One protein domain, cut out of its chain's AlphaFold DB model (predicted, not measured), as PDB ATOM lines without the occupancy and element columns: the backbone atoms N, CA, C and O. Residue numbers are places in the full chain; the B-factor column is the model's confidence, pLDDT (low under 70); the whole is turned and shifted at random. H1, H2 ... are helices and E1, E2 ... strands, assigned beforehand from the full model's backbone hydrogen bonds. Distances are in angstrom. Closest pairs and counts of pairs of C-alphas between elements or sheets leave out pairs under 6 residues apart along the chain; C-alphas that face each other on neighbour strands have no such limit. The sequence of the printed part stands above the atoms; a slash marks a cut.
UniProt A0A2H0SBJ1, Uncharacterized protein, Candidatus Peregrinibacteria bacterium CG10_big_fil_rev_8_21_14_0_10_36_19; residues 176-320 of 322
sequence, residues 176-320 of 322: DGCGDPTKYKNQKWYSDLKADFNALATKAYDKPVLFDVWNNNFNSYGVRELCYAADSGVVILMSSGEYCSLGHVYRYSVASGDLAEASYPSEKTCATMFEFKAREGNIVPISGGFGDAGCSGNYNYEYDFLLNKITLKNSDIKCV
ATOM      1  N   ASP A 176       9.986  38.963  63.710       86.88
ATOM      2  CA  ASP A 176       9.397  39.970  64.593       86.88
ATOM      3  C   ASP A 176       8.182  40.700  63.971       86.88
ATOM      4  O   ASP A 176       7.838  41.819  64.367       86.88
ATOM      5  N   GLY A 177       7.540  40.063  62.987       87.69
ATOM      6  CA  GLY A 177       6.543  40.631  62.088       87.69
ATOM      7  C   GLY A 177       7.168  41.321  60.873       87.69
ATOM      8  O   GLY A 177       8.200  41.979  60.969       87.69
ATOM      9  N   CYS A 178       6.515  41.189  59.723       90.44
ATOM     10  CA  CYS A 178       6.880  41.898  58.499       90.44
ATOM     11  C   CYS A 178       6.280  43.308  58.503       90.44
ATOM     12  O   CYS A 178       5.212  43.533  59.074       90.44
ATOM     13  N   GLY A 179       6.977  44.277  57.913       88.25
ATOM     14  CA  GLY A 179       6.446  45.632  57.786       88.25
ATOM     15  C   GLY A 179       7.439  46.626  57.201       88.25
ATOM     16  O   GLY A 179       8.435  46.236  56.589       88.25
ATOM     17  N   ASP A 180       7.160  47.915  57.410       89.69
ATOM     18  CA  ASP A 180       7.936  49.015  56.835       89.69
ATOM     19  C   ASP A 180       9.437  48.911  57.209       89.69
ATOM     20  O   ASP A 180       9.772  48.833  58.402       89.69
ATOM     21  N   PRO A 181      10.362  48.950  56.226       89.06
ATOM     22  CA  PRO A 181      11.798  48.810  56.470       89.06
ATOM     23  C   PRO A 181      12.379  49.825  57.463       89.06
ATOM     24  O   PRO A 181      13.397  49.552  58.105       89.06
ATOM     25  N   THR A 182      11.762  50.997  57.633       89.19
ATOM     26  CA  THR A 182      12.230  52.028  58.571       89.19
ATOM     27  C   THR A 182      12.133  51.598  60.035       89.19
ATOM     28  O   THR A 182      12.866  52.149  60.865       89.19
ATOM     29  N   LYS A 183      11.328  50.569  60.356       92.56
ATOM     30  CA  LYS A 183      11.302  49.903  61.674       92.56
ATOM     31  C   LYS A 183      12.698  49.425  62.099       92.56
ATOM     32  O   LYS A 183      13.018  49.440  63.286       92.56
ATOM     33  N   TYR A 184      13.553  49.071  61.139       92.50
ATOM     34  CA  TYR A 184      14.862  48.464  61.386       92.50
ATOM     35  C   TYR A 184      16.037  49.437  61.266       92.50
ATOM     36  O   TYR A 184      17.179  49.027  61.445       92.50
ATOM     37  N   LYS A 185      15.794  50.736  61.040       93.25
ATOM     38  CA  LYS A 185      16.852  51.728  60.757       93.25
ATOM     39  C   LYS A 185      17.943  51.859  61.831       93.25
ATOM     40  O   LYS A 185      19.022  52.364  61.547       93.25
ATOM     41  N   ASN A 186      17.638  51.450  63.063       94.38
ATOM     42  CA  ASN A 186      18.557  51.502  64.202       94.38
ATOM     43  C   ASN A 186      19.301  50.172  64.433       94.38
ATOM     44  O   ASN A 186      20.107  50.080  65.359       94.38
ATOM     45  N   GLN A 187      19.015  49.133  63.646       94.88
ATOM     46  CA  GLN A 187      19.726  47.861  63.724       94.88
ATOM     47  C   GLN A 187      21.121  48.008  63.120       94.88
ATOM     48  O   GLN A 187      21.284  48.628  62.071       94.88
ATOM     49  N   LYS A 188      22.134  47.409  63.760       96.00
ATOM     50  CA  LYS A 188      23.534  47.519  63.312       96.00
ATOM     51  C   LYS A 188      23.737  47.029  61.875       96.00
ATOM     52  O   LYS A 188      24.519  47.621  61.152       96.00
ATOM     53  N   TRP A 189      23.003  45.992  61.475       93.88
ATOM     54  CA  TRP A 189      23.078  45.376  60.148       93.88
ATOM     55  C   TRP A 189      22.351  46.160  59.048       93.88
ATOM     56  O   TRP A 189      22.501  45.858  57.868       93.88
ATOM     57  N   TYR A 190      21.536  47.157  59.401       93.94
ATOM     58  CA  TYR A 190      20.660  47.827  58.439       93.94
ATOM     59  C   TYR A 190      21.427  48.678  57.423       93.94
ATOM     60  O   TYR A 190      21.045  48.740  56.255       93.94
ATOM     61  N   SER A 191      22.510  49.340  57.851       92.25
ATOM     62  CA  SER A 191      23.367  50.113  56.943       92.25
ATOM     63  C   SER A 191      24.024  49.234  55.888       92.25
ATOM     64  O   SER A 191      24.110  49.642  54.731       92.25
ATOM     65  N   ASP A 192      24.439  48.038  56.293       92.25
ATOM     66  CA  ASP A 192      25.181  47.101  55.454       92.25
ATOM     67  C   ASP A 192      24.229  46.489  54.428       92.25
ATOM     68  O   ASP A 192      24.445  46.640  53.228       92.25
ATOM     69  N   LEU A 193      23.070  46.000  54.885       92.50
ATOM     70  CA  LEU A 193      21.987  45.569  54.002       92.50
ATOM     71  C   LEU A 193      21.603  46.656  52.981       92.50
ATOM     72  O   LEU A 193      21.390  46.355  51.808       92.50
ATOM     73  N   LYS A 194      21.510  47.928  53.405       90.62
ATOM     74  CA  LYS A 194      21.209  49.047  52.493       90.62
ATOM     75  C   LYS A 194      22.275  49.189  51.413       90.62
ATOM     76  O   LYS A 194      21.937  49.412  50.253       90.62
ATOM     77  N   ALA A 195      23.546  49.105  51.791       88.56
ATOM     78  CA  ALA A 195      24.654  49.213  50.853       88.56
ATOM     79  C   ALA A 195      24.654  48.047  49.852       88.56
ATOM     80  O   ALA A 195      24.743  48.292  48.646       88.56
ATOM     81  N   ASP A 196      24.466  46.817  50.334       87.38
ATOM     82  CA  ASP A 196      24.439  45.605  49.507       87.38
ATOM     83  C   ASP A 196      23.265  45.621  48.523       87.38
ATOM     84  O   ASP A 196      23.435  45.377  47.325       87.38
ATOM     85  N   PHE A 197      22.077  45.999  48.999       87.88
ATOM     86  CA  PHE A 197      20.891  46.116  48.155       87.88
ATOM     87  C   PHE A 197      21.059  47.197  47.076       87.88
ATOM     88  O   PHE A 197      20.760  46.966  45.903       87.88
ATOM     89  N   ASN A 198      21.619  48.358  47.432       84.50
ATOM     90  CA  ASN A 198      21.912  49.423  46.469       84.50
ATOM     91  C   ASN A 198      22.940  48.983  45.416       84.50
ATOM     92  O   ASN A 198      22.831  49.359  44.242       84.50
ATOM     93  N   ALA A 199      23.933  48.188  45.816       85.19
ATOM     94  CA  ALA A 199      24.919  47.630  44.901       85.19
ATOM     95  C   ALA A 199      24.281  46.636  43.915       85.19
ATOM     96  O   ALA A 199      24.619  46.672  42.730       85.19
ATOM     97  N   LEU A 200      23.332  45.801  44.362       82.50
ATOM     98  CA  LEU A 200      22.551  44.929  43.471       82.50
ATOM     99  C   LEU A 200      21.692  45.735  42.493       82.50
ATOM    100  O   LEU A 200      21.755  45.490  41.288       82.50
ATOM    101  N   ALA A 201      20.955  46.734  42.984       75.25
ATOM    102  CA  ALA A 201      20.104  47.580  42.147       75.25
ATOM    103  C   ALA A 201      20.904  48.307  41.050       75.25
ATOM    104  O   ALA A 201      20.464  48.390  39.907       75.25
ATOM    105  N   THR A 202      22.115  48.770  41.375       75.75
ATOM    106  CA  THR A 202      23.008  49.440  40.413       75.75
ATOM    107  C   THR A 202      23.551  48.485  39.344       75.75
ATOM    108  O   THR A 202      23.839  48.916  38.233       75.75
ATOM    109  N   LYS A 203      23.706  47.189  39.655       78.38
ATOM    110  CA  LYS A 203      24.168  46.178  38.687       78.38
ATOM    111  C   LYS A 203      23.054  45.694  37.759       78.38
ATOM    112  O   LYS A 203      23.319  45.441  36.590       78.38
ATOM    113  N   ALA A 204      21.843  45.510  38.286       70.19
ATOM    114  CA  ALA A 204      20.716  44.963  37.529       70.19
ATOM    115  C   ALA A 204      20.206  45.938  36.458       70.19
ATOM    116  O   ALA A 204      19.784  45.524  35.379       70.19
ATOM    117  N   TYR A 205      20.287  47.233  36.747       63.81
ATOM    118  CA  TYR A 205      19.853  48.287  35.853       63.81
ATOM    119  C   TYR A 205      21.089  49.052  35.389       63.81
ATOM    120  O   TYR A 205      21.637  49.863  36.125       63.81
ATOM    121  N   ASP A 206      21.515  48.829  34.144       60.47
ATOM    122  CA  ASP A 206      22.636  49.516  33.462       60.47
ATOM    123  C   ASP A 206      22.382  51.035  33.244       60.47
ATOM    124  O   ASP A 206      22.959  51.704  32.388       60.47
ATOM    125  N   LYS A 207      21.437  51.596  34.001       48.97
ATOM    126  CA  LYS A 207      21.067  53.003  34.087       48.97
ATOM    127  C   LYS A 207      20.818  53.319  35.562       48.97
ATOM    128  O   LYS A 207      20.197  52.503  36.241       48.97
ATOM    129  N   PRO A 208      21.227  54.502  36.059       49.38
ATOM    130  CA  PRO A 208      20.811  54.949  37.381       49.38
ATOM    131  C   PRO A 208      19.287  54.893  37.407       49.38
ATOM    132  O   PRO A 208      18.639  55.537  36.584       49.38
ATOM    133  N   VAL A 209      18.738  54.041  38.268       48.81
ATOM    134  CA  VAL A 209      17.303  53.796  38.387       48.81
ATOM    135  C   VAL A 209      16.621  55.144  38.630       48.81
ATOM    136  O   VAL A 209      16.658  55.687  39.729       48.81
ATOM    137  N   LEU A 210      16.044  55.724  37.576       42.22
ATOM    138  CA  LEU A 210      15.251  56.954  37.613       42.22
ATOM    139  C   LEU A 210      13.810  56.622  38.034       42.22
ATOM    140  O   LEU A 210      12.858  57.113  37.433       42.22
ATOM    141  N   PHE A 211      13.641  55.762  39.041       43.12
ATOM    142  CA  PHE A 211      12.352  55.556  39.693       43.12
ATOM    143  C   PHE A 211      12.299  56.440  40.937       43.12
ATOM    144  O   PHE A 211      12.998  56.226  41.919       43.12
ATOM    145  N   ASP A 212      11.525  57.507  40.776       43.00
ATOM    146  CA  ASP A 212      11.115  58.539  41.721       43.00
ATOM    147  C   ASP A 212      11.999  58.776  42.964       43.00
ATOM    148  O   ASP A 212      11.866  58.182  44.034       43.00
ATOM    149  N   VAL A 213      12.844  59.793  42.809       38.47
ATOM    150  CA  VAL A 213      13.728  60.457  43.781       38.47
ATOM    151  C   VAL A 213      12.957  61.114  44.944       38.47
ATOM    152  O   VAL A 213      13.521  61.883  45.720       38.47
ATOM    153  N   TRP A 214      11.667  60.832  45.130       39.34
ATOM    154  CA  TRP A 214      10.860  61.592  46.081       39.34
ATOM    155  C   TRP A 214      11.156  61.334  47.556       39.34
ATOM    156  O   TRP A 214      10.714  62.130  48.374       39.34
ATOM    157  N   ASN A 215      11.950  60.324  47.928       43.38
ATOM    158  CA  ASN A 215      12.517  60.226  49.279       43.38
ATOM    159  C   ASN A 215      13.736  59.295  49.303       43.38
ATOM    160  O   ASN A 215      13.571  58.102  49.094       43.38
ATOM    161  N   ASN A 216      14.927  59.799  49.658       42.75
ATOM    162  CA  ASN A 216      16.213  59.081  49.843       42.75
ATOM    163  C   ASN A 216      16.228  57.992  50.955       42.75
ATOM    164  O   ASN A 216      17.249  57.717  51.599       42.75
ATOM    165  N   ASN A 217      15.085  57.374  51.215       52.16
ATOM    166  CA  ASN A 217      14.893  56.316  52.184       52.16
ATOM    167  C   ASN A 217      15.007  54.963  51.486       52.16
ATOM    168  O   ASN A 217      14.848  54.856  50.284       52.16
ATOM    169  N   PHE A 218      15.247  53.909  52.253       49.38
ATOM    170  CA  PHE A 218      15.240  52.510  51.805       49.38
ATOM    171  C   PHE A 218      13.974  52.130  50.983       49.38
ATOM    172  O   PHE A 218      13.997  51.177  50.215       49.38
ATOM    173  N   ASN A 219      12.912  52.944  51.069       51.88
ATOM    174  CA  ASN A 219      11.688  52.877  50.267       51.88
ATOM    175  C   ASN A 219      11.835  53.356  48.801       51.88
ATOM    176  O   ASN A 219      10.970  53.031  47.995       51.88
ATOM    177  N   SER A 220      12.887  54.093  48.409       51.94
ATOM    178  CA  SER A 220      13.071  54.552  47.011       51.94
ATOM    179  C   SER A 220      13.424  53.428  46.046       51.94
ATOM    180  O   SER A 220      13.180  53.539  44.854       51.94
ATOM    181  N   TYR A 221      13.979  52.329  46.558       53.28
ATOM    182  CA  TYR A 221      14.275  51.138  45.759       53.28
ATOM    183  C   TYR A 221      13.120  50.133  45.759       53.28
ATOM    184  O   TYR A 221      13.301  48.962  45.430       53.28
ATOM    185  N   GLY A 222      11.937  50.576  46.185       74.69
ATOM    186  CA  GLY A 222      10.735  49.765  46.137       74.69
ATOM    187  C   GLY A 222      10.674  48.657  47.182       74.69
ATOM    188  O   GLY A 222       9.792  47.815  47.071       74.69
ATOM    189  N   VAL A 223      11.561  48.623  48.191       87.38
ATOM    190  CA  VAL A 223      11.407  47.666  49.300       87.38
ATOM    191  C   VAL A 223      10.111  47.988  50.039       87.38
ATOM    192  O   VAL A 223       9.991  49.043  50.660       87.38
ATOM    193  N   ARG A 224       9.134  47.085  49.936       87.31
ATOM    194  CA  ARG A 224       7.797  47.229  50.525       87.31
ATOM    195  C   ARG A 224       7.767  46.726  51.953       87.31
ATOM    196  O   ARG A 224       7.231  47.393  52.832       87.31
ATOM    197  N   GLU A 225       8.365  45.561  52.171       92.12
ATOM    198  CA  GLU A 225       8.339  44.887  53.459       92.12
ATOM    199  C   GLU A 225       9.679  44.254  53.789       92.12
ATOM    200  O   GLU A 225      10.399  43.766  52.913       92.12
ATOM    201  N   LEU A 226       9.986  44.252  55.083       94.19
ATOM    202  CA  LEU A 226      11.140  43.590  55.663       94.19
ATOM    203  C   LEU A 226      10.722  42.876  56.952       94.19
ATOM    204  O   LEU A 226       9.997  43.436  57.782       94.19
ATOM    205  N   CYS A 227      11.206  41.652  57.135       94.75
ATOM    206  CA  CYS A 227      11.008  40.865  58.348       94.75
ATOM    207  C   CYS A 227      12.370  40.446  58.902       94.75
ATOM    208  O   CYS A 227      13.243  40.029  58.134       94.75
ATOM    209  N   TYR A 228      12.554  40.524  60.222       94.44
ATOM    210  CA  TYR A 228      13.807  40.139  60.868       94.44
ATOM    211  C   TYR A 228      13.591  39.017  61.881       94.44
ATOM    212  O   TYR A 228      12.792  39.133  62.807       94.44
ATOM    213  N   ALA A 229      14.327  37.924  61.712       91.38
ATOM    214  CA  ALA A 229      14.418  36.852  62.686       91.38
ATOM    215  C   ALA A 229      15.696  37.030  63.511       91.38
ATOM    216  O   ALA A 229      16.795  36.658  63.088       91.38
ATOM    217  N   ALA A 230      15.553  37.653  64.682       87.12
ATOM    218  CA  ALA A 230      16.685  38.022  65.534       87.12
ATOM    219  C   ALA A 230      17.480  36.818  66.049       87.12
ATOM    220  O   ALA A 230      18.686  36.920  66.260       87.12
ATOM    221  N   ASP A 231      16.807  35.686  66.227       80.69
ATOM    222  CA  ASP A 231      17.376  34.440  66.726       80.69
ATOM    223  C   ASP A 231      18.318  33.769  65.719       80.69
ATOM    224  O   ASP A 231      19.364  33.257  66.107       80.69
ATOM    225  N   SER A 232      17.993  33.835  64.427       80.25
ATOM    226  CA  SER A 232      18.832  33.275  63.356       80.25
ATOM    227  C   SER A 232      19.684  34.311  62.627       80.25
ATOM    228  O   SER A 232      20.519  33.949  61.800       80.25
ATOM    229  N   GLY A 233      19.487  35.604  62.902       88.69
ATOM    230  CA  GLY A 233      20.152  36.666  62.153       88.69
ATOM    231  C   GLY A 233      19.738  36.687  60.679       88.69
ATOM    232  O   GLY A 233      20.533  37.086  59.833       88.69
ATOM    233  N   VAL A 234      18.520  36.241  60.363       91.81
ATOM    234  CA  VAL A 234      17.996  36.224  58.993       91.81
ATOM    235  C   VAL A 234      17.068  37.408  58.787       91.81
ATOM    236  O   VAL A 234      16.145  37.644  59.566       91.81
ATOM    237  N   VAL A 235      17.289  38.130  57.699       94.69
ATOM    238  CA  VAL A 235      16.375  39.148  57.193       94.69
ATOM    239  C   VAL A 235      15.784  38.645  55.882       94.69
ATOM    240  O   VAL A 235      16.505  38.127  55.033       94.69
ATOM    241  N   ILE A 236      14.477  38.802  55.708       95.81
ATOM    242  CA  ILE A 236      13.827  38.644  54.406       95.81
ATOM    243  C   ILE A 236      13.220  39.982  54.015       95.81
ATOM    244  O   ILE A 236      12.705  40.705  54.872       95.81
ATOM    245  N   LEU A 237      13.306  40.335  52.741       95.44
ATOM    246  CA  LEU A 237      12.734  41.578  52.237       95.44
ATOM    247  C   LEU A 237      12.109  41.369  50.867       95.44
ATOM    248  O   LEU A 237      12.546  40.510  50.102       95.44
ATOM    249  N   MET A 238      11.098  42.175  50.574       93.88
ATOM    250  CA  MET A 238      10.387  42.188  49.304       93.88
ATOM    251  C   MET A 238      10.532  43.560  48.659       93.88
ATOM    252  O   MET A 238      10.208  44.566  49.294       93.88
ATOM    253  N   SER A 239      10.969  43.610  47.405       90.00
ATOM    254  CA  SER A 239      10.932  44.812  46.580       90.00
ATOM    255  C   SER A 239       9.878  44.721  45.482       90.00
ATOM    256  O   SER A 239       9.567  43.654  44.948       90.00
ATOM    257  N   SER A 240       9.296  45.867  45.142       82.19
ATOM    258  CA  SER A 240       8.468  46.001  43.953       82.19
ATOM    259  C   SER A 240       9.333  45.867  42.708       82.19
ATOM    260  O   SER A 240      10.338  46.566  42.582       82.19
ATOM    261  N   GLY A 241       8.898  45.021  41.781       76.12
ATOM    262  CA  GLY A 241       9.396  45.059  40.416       76.12
ATOM    263  C   GLY A 241       8.909  46.311  39.673       76.12
ATOM    264  O   GLY A 241       8.056  47.064  40.155       76.12
ATOM    265  N   GLU A 242       9.438  46.516  38.472       77.25
ATOM    266  CA  GLU A 242       8.871  47.417  37.467       77.25
ATOM    267  C   GLU A 242       7.463  46.982  37.027       77.25
ATOM    268  O   GLU A 242       7.013  45.863  37.306       77.25
ATOM    269  N   TYR A 243       6.778  47.862  36.286       77.75
ATOM    270  CA  TYR A 243       5.504  47.545  35.644       77.75
ATOM    271  C   TYR A 243       5.584  46.204  34.910       77.75
ATOM    272  O   TYR A 243       6.471  45.990  34.085       77.75
ATOM    273  N   CYS A 244       4.639  45.308  35.201       77.50
ATOM    274  CA  CYS A 244       4.584  43.978  34.599       77.50
ATOM    275  C   CYS A 244       5.798  43.070  34.885       77.50
ATOM    276  O   CYS A 244       6.049  42.115  34.150       77.50
ATOM    277  N   SER A 245       6.526  43.307  35.979       78.88
ATOM    278  CA  SER A 245       7.548  42.384  36.476       78.88
ATOM    279  C   SER A 245       7.184  41.839  37.855       78.88
ATOM    280  O   SER A 245       6.481  42.481  38.637       78.88
ATOM    281  N   LEU A 246       7.639  40.615  38.125       79.56
ATOM    282  CA  LEU A 246       7.465  39.988  39.426       79.56
ATOM    283  C   LEU A 246       8.211  40.788  40.495       79.56
ATOM    284  O   LEU A 246       9.349  41.196  40.281       79.56
ATOM    285  N   GLY A 247       7.563  40.995  41.643       85.44
ATOM    286  CA  GLY A 247       8.256  41.494  42.831       85.44
ATOM    287  C   GLY A 247       9.437  40.592  43.183       85.44
ATOM    288  O   GLY A 247       9.362  39.376  42.982       85.44
ATOM    289  N   HIS A 248      10.510  41.187  43.698       90.62
ATOM    290  CA  HIS A 248      11.697  40.441  44.082       90.62
ATOM    291  C   HIS A 248      11.696  40.179  45.590       90.62
ATOM    292  O   HIS A 248      11.421  41.075  46.382       90.62
ATOM    293  N   VAL A 249      12.024  38.964  46.010       94.12
ATOM    294  CA  VAL A 249      12.258  38.591  47.403       94.12
ATOM    295  C   VAL A 249      13.724  38.248  47.577       94.12
ATOM    296  O   VAL A 249      14.301  37.528  46.762       94.12
ATOM    297  N   TYR A 250      14.311  38.744  48.658       95.12
ATOM    298  CA  TYR A 250      15.697  38.491  49.013       95.12
ATOM    299  C   TYR A 250      15.794  37.942  50.427       95.12
ATOM    300  O   TYR A 250      15.015  38.312  51.311       95.12
ATOM    301  N   ARG A 251      16.812  37.111  50.639       94.38
ATOM    302  CA  ARG A 251      17.279  36.680  51.952       94.38
ATOM    303  C   ARG A 251      18.618  37.329  52.249       94.38
ATOM    304  O   ARG A 251      19.522  37.266  51.423       94.38
ATOM    305  N   TYR A 252      18.754  37.875  53.445       93.25
ATOM    306  CA  TYR A 252      19.990  38.444  53.947       93.25
ATOM    307  C   TYR A 252      20.434  37.763  55.239       93.25
ATOM    308  O   TYR A 252      19.643  37.587  56.168       93.25
ATOM    309  N   SER A 253      21.707  37.385  55.292       89.00
ATOM    310  CA  SER A 253      22.359  36.841  56.481       89.00
ATOM    311  C   SER A 253      23.105  37.952  57.211       89.00
ATOM    312  O   SER A 253      24.113  38.452  56.724       89.00
ATOM    313  N   VAL A 254      22.658  38.309  58.415       88.25
ATOM    314  CA  VAL A 254      23.318  39.329  59.251       88.25
ATOM    315  C   VAL A 254      24.734  38.908  59.652       88.25
ATOM    316  O   VAL A 254      25.600  39.757  59.836       88.25
ATOM    317  N   ALA A 255      24.978  37.605  59.809       79.38
ATOM    318  CA  ALA A 255      26.274  37.097  60.245       79.38
ATOM    319  C   ALA A 255      27.339  37.156  59.140       79.38
ATOM    320  O   ALA A 255      28.497  37.441  59.434       79.38
ATOM    321  N   SER A 256      26.956  36.867  57.892       80.12
ATOM    322  CA  SER A 256      27.892  36.823  56.760       80.12
ATOM    323  C   SER A 256      27.833  38.052  55.853       80.12
ATOM    324  O   SER A 256      28.780  38.287  55.112       80.12
ATOM    325  N   GLY A 257      26.761  38.843  55.917       84.62
ATOM    326  CA  GLY A 257      26.498  39.924  54.966       84.62
ATOM    327  C   GLY A 257      25.994  39.433  53.606       84.62
ATOM    328  O   GLY A 257      25.908  40.214  52.666       84.62
ATOM    329  N   ASP A 258      25.658  38.147  53.469       84.38
ATOM    330  CA  ASP A 258      25.237  37.597  52.181       84.38
ATOM    331  C   ASP A 258      23.791  37.985  51.865       84.38
ATOM    332  O   ASP A 258      22.871  37.624  52.606       84.38
ATOM    333  N   LEU A 259      23.592  38.664  50.733       90.56
ATOM    334  CA  LEU A 259      22.290  38.994  50.159       90.56
ATOM    335  C   LEU A 259      22.028  38.116  48.928       90.56
ATOM    336  O   LEU A 259      22.735  38.220  47.927       90.56
ATOM    337  N   ALA A 260      20.996  37.276  48.986       87.81
ATOM    338  CA  ALA A 260      20.643  36.346  47.916       87.81
ATOM    339  C   ALA A 260      19.199  36.556  47.451       87.81
ATOM    340  O   ALA A 260      18.262  36.496  48.248       87.81
ATOM    341  N   GLU A 261      19.010  36.755  46.148       92.81
ATOM    342  CA  GLU A 261      17.681  36.802  45.535       92.81
ATOM    343  C   GLU A 261      17.049  35.406  45.500       92.81
ATOM    344  O   GLU A 261      17.730  34.409  45.249       92.81
ATOM    345  N   ALA A 262      15.750  35.324  45.778       93.38
ATOM    346  CA  ALA A 262      15.002  34.080  45.710       93.38
ATOM    347  C   ALA A 262      14.891  33.565  44.267       93.38
ATOM    348  O   ALA A 262      14.763  34.331  43.315       93.38
ATOM    349  N   SER A 263      14.882  32.244  44.102       91.81
ATOM    350  CA  SER A 263      14.590  31.610  42.812       91.81
ATOM    351  C   SER A 263      13.087  31.637  42.503       91.81
ATOM    352  O   SER A 263      12.261  31.406  43.388       91.81
ATOM    353  N   TYR A 264      12.728  31.884  41.238       87.56
ATOM    354  CA  TYR A 264      11.338  31.965  40.757       87.56
ATOM    355  C   TYR A 264      10.984  30.797  39.834       87.56
ATOM    356  O   TYR A 264      11.874  30.239  39.183       87.56
ATOM    357  N   PRO A 265       9.690  30.450  39.700       80.62
ATOM    358  CA  PRO A 265       9.240  29.666  38.557       80.62
ATOM    359  C   PRO A 265       9.571  30.407  37.249       80.62
ATOM    360  O   PRO A 265       9.536  31.635  37.192       80.62
ATOM    361  N   SER A 266       9.888  29.659  36.189       71.19
ATOM    362  CA  SER A 266      10.298  30.200  34.880       71.19
ATOM    363  C   SER A 266       9.230  31.062  34.197       71.19
ATOM    364  O   SER A 266       9.539  31.836  33.294       71.19
ATOM    365  N   GLU A 267       7.974  30.943  34.623       73.69
ATOM    366  CA  GLU A 267       6.850  31.712  34.102       73.69
ATOM    367  C   GLU A 267       6.744  33.050  34.838       73.69
ATOM    368  O   GLU A 267       6.096  33.177  35.881       73.69
ATOM    369  N   LYS A 268       7.401  34.075  34.286       64.06
ATOM    370  CA  LYS A 268       7.202  35.453  34.738       64.06
ATOM    371  C   LYS A 268       5.810  35.912  34.309       64.06
ATOM    372  O   LYS A 268       5.570  36.180  33.137       64.06
ATOM    373  N   THR A 269       4.896  35.988  35.266       71.06
ATOM    374  CA  THR A 269       3.606  36.665  35.097       71.06
ATOM    375  C   THR A 269       3.752  38.123  35.532       71.06
ATOM    376  O   THR A 269       4.615  38.441  36.351       71.06
ATOM    377  N   CYS A 270       2.927  39.019  34.984       81.75
ATOM    378  CA  CYS A 270       2.835  40.412  35.429       81.75
ATOM    379  C   CYS A 270       2.221  40.488  36.840       81.75
ATOM    380  O   CYS A 270       1.115  40.977  37.022       81.75
ATOM    381  N   ALA A 271       2.890  39.966  37.859       84.44
ATOM    382  CA  ALA A 271       2.342  39.872  39.203       84.44
ATOM    383  C   ALA A 271       3.146  40.737  40.169       84.44
ATOM    384  O   ALA A 271       4.323  40.497  40.423       84.44
ATOM    385  N   THR A 272       2.497  41.734  40.757       87.56
ATOM    386  CA  THR A 272       3.096  42.528  41.831       87.56
ATOM    387  C   THR A 272       2.893  41.805  43.157       87.56
ATOM    388  O   THR A 272       1.770  41.439  43.488       87.56
ATOM    389  N   MET A 273       3.958  41.610  43.932       90.31
ATOM    390  CA  MET A 273       3.856  41.119  45.309       90.31
ATOM    391  C   MET A 273       3.556  42.283  46.258       90.31
ATOM    392  O   MET A 273       4.100  43.378  46.095       90.31
ATOM    393  N   PHE A 274       2.665  42.060  47.223       89.62
ATOM    394  CA  PHE A 274       2.163  43.107  48.109       89.62
ATOM    395  C   PHE A 274       2.608  42.936  49.557       89.62
ATOM    396  O   PHE A 274       3.031  43.923  50.148       89.62
ATOM    397  N   GLU A 275       2.492  41.726  50.107       93.12
ATOM    398  CA  GLU A 275       2.601  41.492  51.553       93.12
ATOM    399  C   GLU A 275       3.078  40.069  51.862       93.12
ATOM    400  O   GLU A 275       2.622  39.102  51.233       93.12
ATOM    401  N   PHE A 276       3.954  39.947  52.859       95.50
ATOM    402  CA  PHE A 276       4.261  38.709  53.563       95.50
ATOM    403  C   PHE A 276       3.204  38.433  54.637       95.50
ATOM    404  O   PHE A 276       2.995  39.216  55.561       95.50
ATOM    405  N   LYS A 277       2.576  37.264  54.565       93.94
ATOM    406  CA  LYS A 277       1.615  36.803  55.570       93.94
ATOM    407  C   LYS A 277       2.319  36.123  56.742       93.94
ATOM    408  O   LYS A 277       3.527  35.883  56.737       93.94
ATOM    409  N   ALA A 278       1.519  35.768  57.750       88.50
ATOM    410  CA  ALA A 278       1.972  34.959  58.869       88.50
ATOM    411  C   ALA A 278       2.657  33.678  58.371       88.50
ATOM    412  O   ALA A 278       2.140  32.952  57.527       88.50
ATOM    413  N   ARG A 279       3.845  33.435  58.911       87.25
ATOM    414  CA  ARG A 279       4.679  32.290  58.573       87.25
ATOM    415  C   ARG A 279       4.055  30.977  59.053       87.25
ATOM    416  O   ARG A 279       3.575  30.889  60.181       87.25
ATOM    417  N   GLU A 280       4.219  29.931  58.250       82.00
ATOM    418  CA  GLU A 280       3.845  28.551  58.558       82.00
ATOM    419  C   GLU A 280       5.049  27.619  58.333       82.00
ATOM    420  O   GLU A 280       5.457  27.346  57.205       82.00
ATOM    421  N   GLY A 281       5.676  27.123  59.405       83.12
ATOM    422  CA  GLY A 281       6.860  26.265  59.261       83.12
ATOM    423  C   GLY A 281       8.029  27.027  58.634       83.12
ATOM    424  O   GLY A 281       8.491  27.979  59.242       83.12
ATOM    425  N   ASN A 282       8.516  26.633  57.453       82.75
ATOM    426  CA  ASN A 282       9.563  27.364  56.707       82.75
ATOM    427  C   ASN A 282       9.000  28.286  55.619       82.75
ATOM    428  O   ASN A 282       9.750  28.902  54.866       82.75
ATOM    429  N   ILE A 283       7.677  28.351  55.524       91.25
ATOM    430  CA  ILE A 283       6.978  29.029  54.452       91.25
ATOM    431  C   ILE A 283       6.500  30.387  54.942       91.25
ATOM    432  O   ILE A 283       5.861  30.500  55.988       91.25
ATOM    433  N   VAL A 284       6.787  31.414  54.154       94.56
ATOM    434  CA  VAL A 284       6.179  32.734  54.279       94.56
ATOM    435  C   VAL A 284       5.225  32.895  53.098       94.56
ATOM    436  O   VAL A 284       5.685  33.046  51.963       94.56
ATOM    437  N   PRO A 285       3.899  32.796  53.307       95.75
ATOM    438  CA  PRO A 285       2.950  33.026  52.231       95.75
ATOM    439  C   PRO A 285       3.030  34.485  51.776       95.75
ATOM    440  O   PRO A 285       3.193  35.387  52.594       95.75
ATOM    441  N   ILE A 286       2.896  34.725  50.477       95.31
ATOM    442  CA  ILE A 286       2.939  36.062  49.882       95.31
ATOM    443  C   ILE A 286       1.642  36.288  49.112       95.31
ATOM    444  O   ILE A 286       1.281  35.484  48.246       95.31
ATOM    445  N   SER A 287       0.955  37.393  49.394       94.56
ATOM    446  CA  SER A 287      -0.119  37.889  48.525       94.56
ATOM    447  C   SER A 287       0.435  38.825  47.465       94.56
ATOM    448  O   SER A 287       1.279  39.675  47.745       94.56
ATOM    449  N   GLY A 288      -0.089  38.698  46.255       91.88
ATOM    450  CA  GLY A 288       0.172  39.598  45.147       91.88
ATOM    451  C   GLY A 288      -1.058  39.783  44.270       91.88
ATOM    452  O   GLY A 288      -2.117  39.195  44.510       91.88
ATOM    453  N   GLY A 289      -0.915  40.588  43.230       90.38
ATOM    454  CA  GLY A 289      -1.982  40.861  42.283       90.38
ATOM    455  C   GLY A 289      -1.469  41.337  40.937       90.38
ATOM    456  O   GLY A 289      -0.313  41.729  40.781       90.38
ATOM    457  N   PHE A 290      -2.365  41.295  39.966       86.94
ATOM    458  CA  PHE A 290      -2.167  41.790  38.612       86.94
ATOM    459  C   PHE A 290      -3.244  42.811  38.289       86.94
ATOM    460  O   PHE A 290      -4.411  42.630  38.647       86.94
ATOM    461  N   GLY A 291      -2.830  43.864  37.597       82.06
ATOM    462  CA  GLY A 291      -3.711  44.834  36.977       82.06
ATOM    463  C   GLY A 291      -3.086  45.286  35.668       82.06
ATOM    464  O   GLY A 291      -2.049  45.946  35.689       82.06
ATOM    465  N   ASP A 292      -3.716  44.924  34.560       82.94
ATOM    466  CA  ASP A 292      -3.434  45.452  33.224       82.94
ATOM    467  C   ASP A 292      -4.766  45.843  32.573       82.94
ATOM    468  O   ASP A 292      -5.836  45.483  33.073       82.94
ATOM    469  N   ALA A 293      -4.741  46.632  31.504       82.69
ATOM    470  CA  ALA A 293      -5.954  47.165  30.889       82.69
ATOM    471  C   ALA A 293      -6.943  46.037  30.520       82.69
ATOM    472  O   ALA A 293      -6.728  45.284  29.577       82.69
ATOM    473  N   GLY A 294      -8.036  45.928  31.283       84.00
ATOM    474  CA  GLY A 294      -9.070  44.904  31.101       84.00
ATOM    475  C   GLY A 294      -8.848  43.602  31.877       84.00
ATOM    476  O   GLY A 294      -9.769  42.795  31.939       84.00
ATOM    477  N   CYS A 295      -7.704  43.401  32.535       89.19
ATOM    478  CA  CYS A 295      -7.439  42.214  33.344       89.19
ATOM    479  C   CYS A 295      -7.073  42.565  34.790       89.19
ATOM    480  O   CYS A 295      -6.238  43.426  35.058       89.19
ATOM    481  N   SER A 296      -7.659  41.848  35.745       90.44
ATOM    482  CA  SER A 296      -7.272  41.939  37.154       90.44
ATOM    483  C   SER A 296      -7.261  40.565  37.797       90.44
ATOM    484  O   SER A 296      -8.017  39.677  37.402       90.44
ATOM    485  N   GLY A 297      -6.397  40.367  38.785       91.75
ATOM    486  CA  GLY A 297      -6.359  39.099  39.491       91.75
ATOM    487  C   GLY A 297      -5.520  39.106  40.749       91.75
ATOM    488  O   GLY A 297      -4.725  40.017  40.976       91.75
ATOM    489  N   ASN A 298      -5.696  38.063  41.551       94.00
ATOM    490  CA  ASN A 298      -4.901  37.821  42.751       94.00
ATOM    491  C   ASN A 298      -3.927  36.672  42.508       94.00
ATOM    492  O   ASN A 298      -4.281  35.696  41.847       94.00
ATOM    493  N   TYR A 299      -2.743  36.764  43.102       92.94
ATOM    494  CA  TYR A 299      -1.755  35.692  43.142       92.94
ATOM    495  C   TYR A 299      -1.442  35.354  44.591       92.94
ATOM    496  O   TYR A 299      -1.296  36.241  45.433       92.94
ATOM    497  N   ASN A 300      -1.297  34.065  44.873       94.38
ATOM    498  CA  ASN A 300      -0.778  33.594  46.145       94.38
ATOM    499  C   ASN A 300       0.489  32.789  45.875       94.38
ATOM    500  O   ASN A 300       0.449  31.766  45.183       94.38
ATOM    501  N   TYR A 301       1.602  33.254  46.429       94.94
ATOM    502  CA  TYR A 301       2.876  32.553  46.392       94.94
ATOM    503  C   TYR A 301       3.215  31.996  47.771       94.94
ATOM    504  O   TYR A 301       2.723  32.462  48.797       94.94
ATOM    505  N   GLU A 302       4.105  31.018  47.789       95.75
ATOM    506  CA  GLU A 302       4.827  30.601  48.982       95.75
ATOM    507  C   GLU A 302       6.306  30.880  48.789       95.75
ATOM    508  O   GLU A 302       6.883  30.482  47.773       95.75
ATOM    509  N   TYR A 303       6.913  31.536  49.773       95.75
ATOM    510  CA  TYR A 303       8.353  31.681  49.857       95.75
ATOM    511  C   TYR A 303       8.917  30.734  50.912       95.75
ATOM    512  O   TYR A 303       8.665  30.896  52.105       95.75
ATOM    513  N   ASP A 304       9.691  29.747  50.466       92.06
ATOM    514  CA  ASP A 304      10.525  28.932  51.341       92.06
ATOM    515  C   ASP A 304      11.849  29.671  51.554       92.06
ATOM    516  O   ASP A 304      12.723  29.681  50.680       92.06
ATOM    517  N   PHE A 305      11.992  30.327  52.706       87.69
ATOM    518  CA  PHE A 305      13.172  31.147  52.986       87.69
ATOM    519  C   PHE A 305      14.426  30.307  53.278       87.69
ATOM    520  O   PHE A 305      15.540  30.834  53.222       87.69
ATOM    521  N   LEU A 306      14.294  29.003  53.552       80.94
ATOM    522  CA  LEU A 306      15.450  28.115  53.707       80.94
ATOM    523  C   LEU A 306      15.999  27.703  52.344       80.94
ATOM    524  O   LEU A 306      17.206  27.808  52.110       80.94
ATOM    525  N   LEU A 307      15.110  27.315  51.429       85.31
ATOM    526  CA  LEU A 307      15.466  27.009  50.042       85.31
ATOM    527  C   LEU A 307      15.713  28.265  49.196       85.31
ATOM    528  O   LEU A 307      16.168  28.152  48.062       85.31
ATOM    529  N   ASN A 308      15.397  29.443  49.740       92.12
ATOM    530  CA  ASN A 308      15.375  30.717  49.033       92.12
ATOM    531  C   ASN A 308      14.619  30.607  47.695       92.12
ATOM    532  O   ASN A 308      15.142  30.929  46.625       92.12
ATOM    533  N   LYS A 309      13.396  30.070  47.747       93.44
ATOM    534  CA  LYS A 309      12.606  29.720  46.560       93.44
ATOM    535  C   LYS A 309      11.161  30.170  46.692       93.44
ATOM    536  O   LYS A 309      10.513  29.920  47.705       93.44
ATOM    537  N   ILE A 310      10.648  30.765  45.624       94.06
ATOM    538  CA  ILE A 310       9.248  31.146  45.475       94.06
ATOM    539  C   ILE A 310       8.518  30.108  44.628       94.06
ATOM    540  O   ILE A 310       9.026  29.633  43.613       94.06
ATOM    541  N   THR A 311       7.299  29.764  45.038       93.62
ATOM    542  CA  THR A 311       6.396  28.883  44.290       93.62
ATOM    543  C   THR A 311       5.026  29.532  44.163       93.62
ATOM    544  O   THR A 311       4.450  29.955  45.162       93.62
ATOM    545  N   LEU A 312       4.477  29.594  42.947       92.94
ATOM    546  CA  LEU A 312       3.086  29.997  42.739       92.94
ATOM    547  C   LEU A 312       2.155  28.889  43.241       92.94
ATOM    548  O   LEU A 312       2.312  27.732  42.853       92.94
ATOM    549  N   LYS A 313       1.184  29.235  44.088       94.88
ATOM    550  CA  LYS A 313       0.178  28.281  44.576       94.88
ATOM    551  C   LYS A 313      -1.121  28.348  43.821       94.88
ATOM    552  O   LYS A 313      -1.669  27.314  43.456       94.88
ATOM    553  N   ASN A 314      -1.632  29.552  43.632       93.69
ATOM    554  CA  ASN A 314      -2.833  29.775  42.854       93.69
ATOM    555  C   ASN A 314      -2.867  31.214  42.341       93.69
ATOM    556  O   ASN A 314      -2.202  32.106  42.876       93.69
ATOM    557  N   SER A 315      -3.670  31.405  41.303       92.19
ATOM    558  CA  SER A 315      -3.995  32.703  40.736       92.19
ATOM    559  C   SER A 315      -5.463  32.724  40.319       92.19
ATOM    560  O   SER A 315      -5.935  31.754  39.728       92.19
ATOM    561  N   ASP A 316      -6.166  33.820  40.592       92.75
ATOM    562  CA  ASP A 316      -7.528  34.076  40.100       92.75
ATOM    563  C   ASP A 316      -7.469  35.308  39.198       92.75
ATOM    564  O   ASP A 316      -7.533  36.433  39.693       92.75
ATOM    565  N   ILE A 317      -7.240  35.097  37.899       89.94
ATOM    566  CA  ILE A 317      -7.106  36.159  36.895       89.94
ATOM    567  C   ILE A 317      -8.396  36.232  36.086       89.94
ATOM    568  O   ILE A 317      -8.855  35.226  35.544       89.94
ATOM    569  N   LYS A 318      -8.954  37.435  35.970       90.69
ATOM    570  CA  LYS A 318     -10.158  37.724  35.190       90.69
ATOM    571  C   LYS A 318      -9.855  38.825  34.192       90.69
ATOM    572  O   LYS A 318      -9.452  39.915  34.590       90.69
ATOM    573  N   CYS A 319     -10.094  38.535  32.922       90.50
ATOM    574  CA  CYS A 319     -10.042  39.506  31.842       90.50
ATOM    575  C   CYS A 319     -11.458  39.762  31.328       90.50
ATOM    576  O   CYS A 319     -12.231  38.819  31.154       90.50
ATOM    577  N   VAL A 320     -11.805  41.029  31.129       88.94
ATOM    578  CA  VAL A 320     -12.977  41.428  30.351       88.94
ATOM    579  C   VAL A 320     -12.540  41.639  28.909       88.94
ATOM    580  O   VAL A 320     -11.553  42.330  28.662       88.94
TER     581      VAL A 320
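AT A GLANCE: This is residues 176 to 320 of the 322 residues of an uncharacterized protein of Candidatus Peregrinibacteria bacterium CG10_big_fil_rev_8_21_14_0_10_36_19 (UniProt A0A2H0SBJ1). Two four-stranded antiparallel sheets stand partly face to face as a sandwich, the longer strands E6, E7 and E8 reaching well past the shorter first sheet. Helix H2 grazes the first sheet, short H1 sits by its edge strand E1, and residues 202 to 208 stick out. The printed part has 145 residues, in the order H1, H2, H3, then E1 to E8; each sheet keeps chain order. The class is mixed, helices and strands. The whole is compact, with a radius of gyration of the C-alphas of 15.3 A and spans of 49 by 38 by 25 A.

HOW THE PARTS SIT: E5, residues 272 to 276, E6, 283 to 292, E7, 295 to 304, and E8, 309 to 319, form a twisted meander, each strand the antiparallel neighbour of the one before. N 274 and O 287 of hairpin E5 and E6 are 2.8 A apart, N 286 and O 301 of E6 and E7 2.8 A, and N 302 and O 311 of E7 and E8 2.9 A, within hydrogen-bond range. E1, 223 to 229, E2, 234 to 239, E3, 248 to 253, and E4, 259 to 261, form the second meander, with N 227 and O 236 2.9 A apart, N 237 and O 250 3.0 A, and N 251 and O 260 2.9 A. The two sheets make a sandwich, two sheets face to face, 10.2 A centre to centre where they face each other. The closest C-alphas of E1 and E5 are those of Glu 225 and Glu 275, 6.9 A apart. H1, residues 181 to 184, is on the E1 to E4 sheet at a height of 5.7 A, over none of its strands. H2, residues 190 to 204, only grazes that sheet; its closest C-alphas to E4 are those of Asp 196 and Leu 259, 7.0 A. H3, residues 218 to 221, only just touches H2, with 3 pairs of C-alphas within 8 A, the closest Lys 194 and Phe 218 at 6.9 A. Every O i to N i+4 pair of H2 is within hydrogen-bond range; H1 and H3 are too short for one.

IN THESE COORDINATES: H2 is 21.1 A long, from C-alpha 190 at (20.660, 47.827, 58.439). E1 is 17.5 A, E6 28.8 A, E7 28.7 A and E8 28.7 A. E8 bends by 55 degrees at residue 314 and ends at C-alpha 319, (-10.042, 39.506, 31.842).

THE WHOLE: The farthest C-alphas, Lys 188 and Val 320, are 49.6 A apart. The printed part has no cut. The link H2 to H3 is long, 13 residues. Residues 205 to 221 and residue 268 have pLDDT under 70.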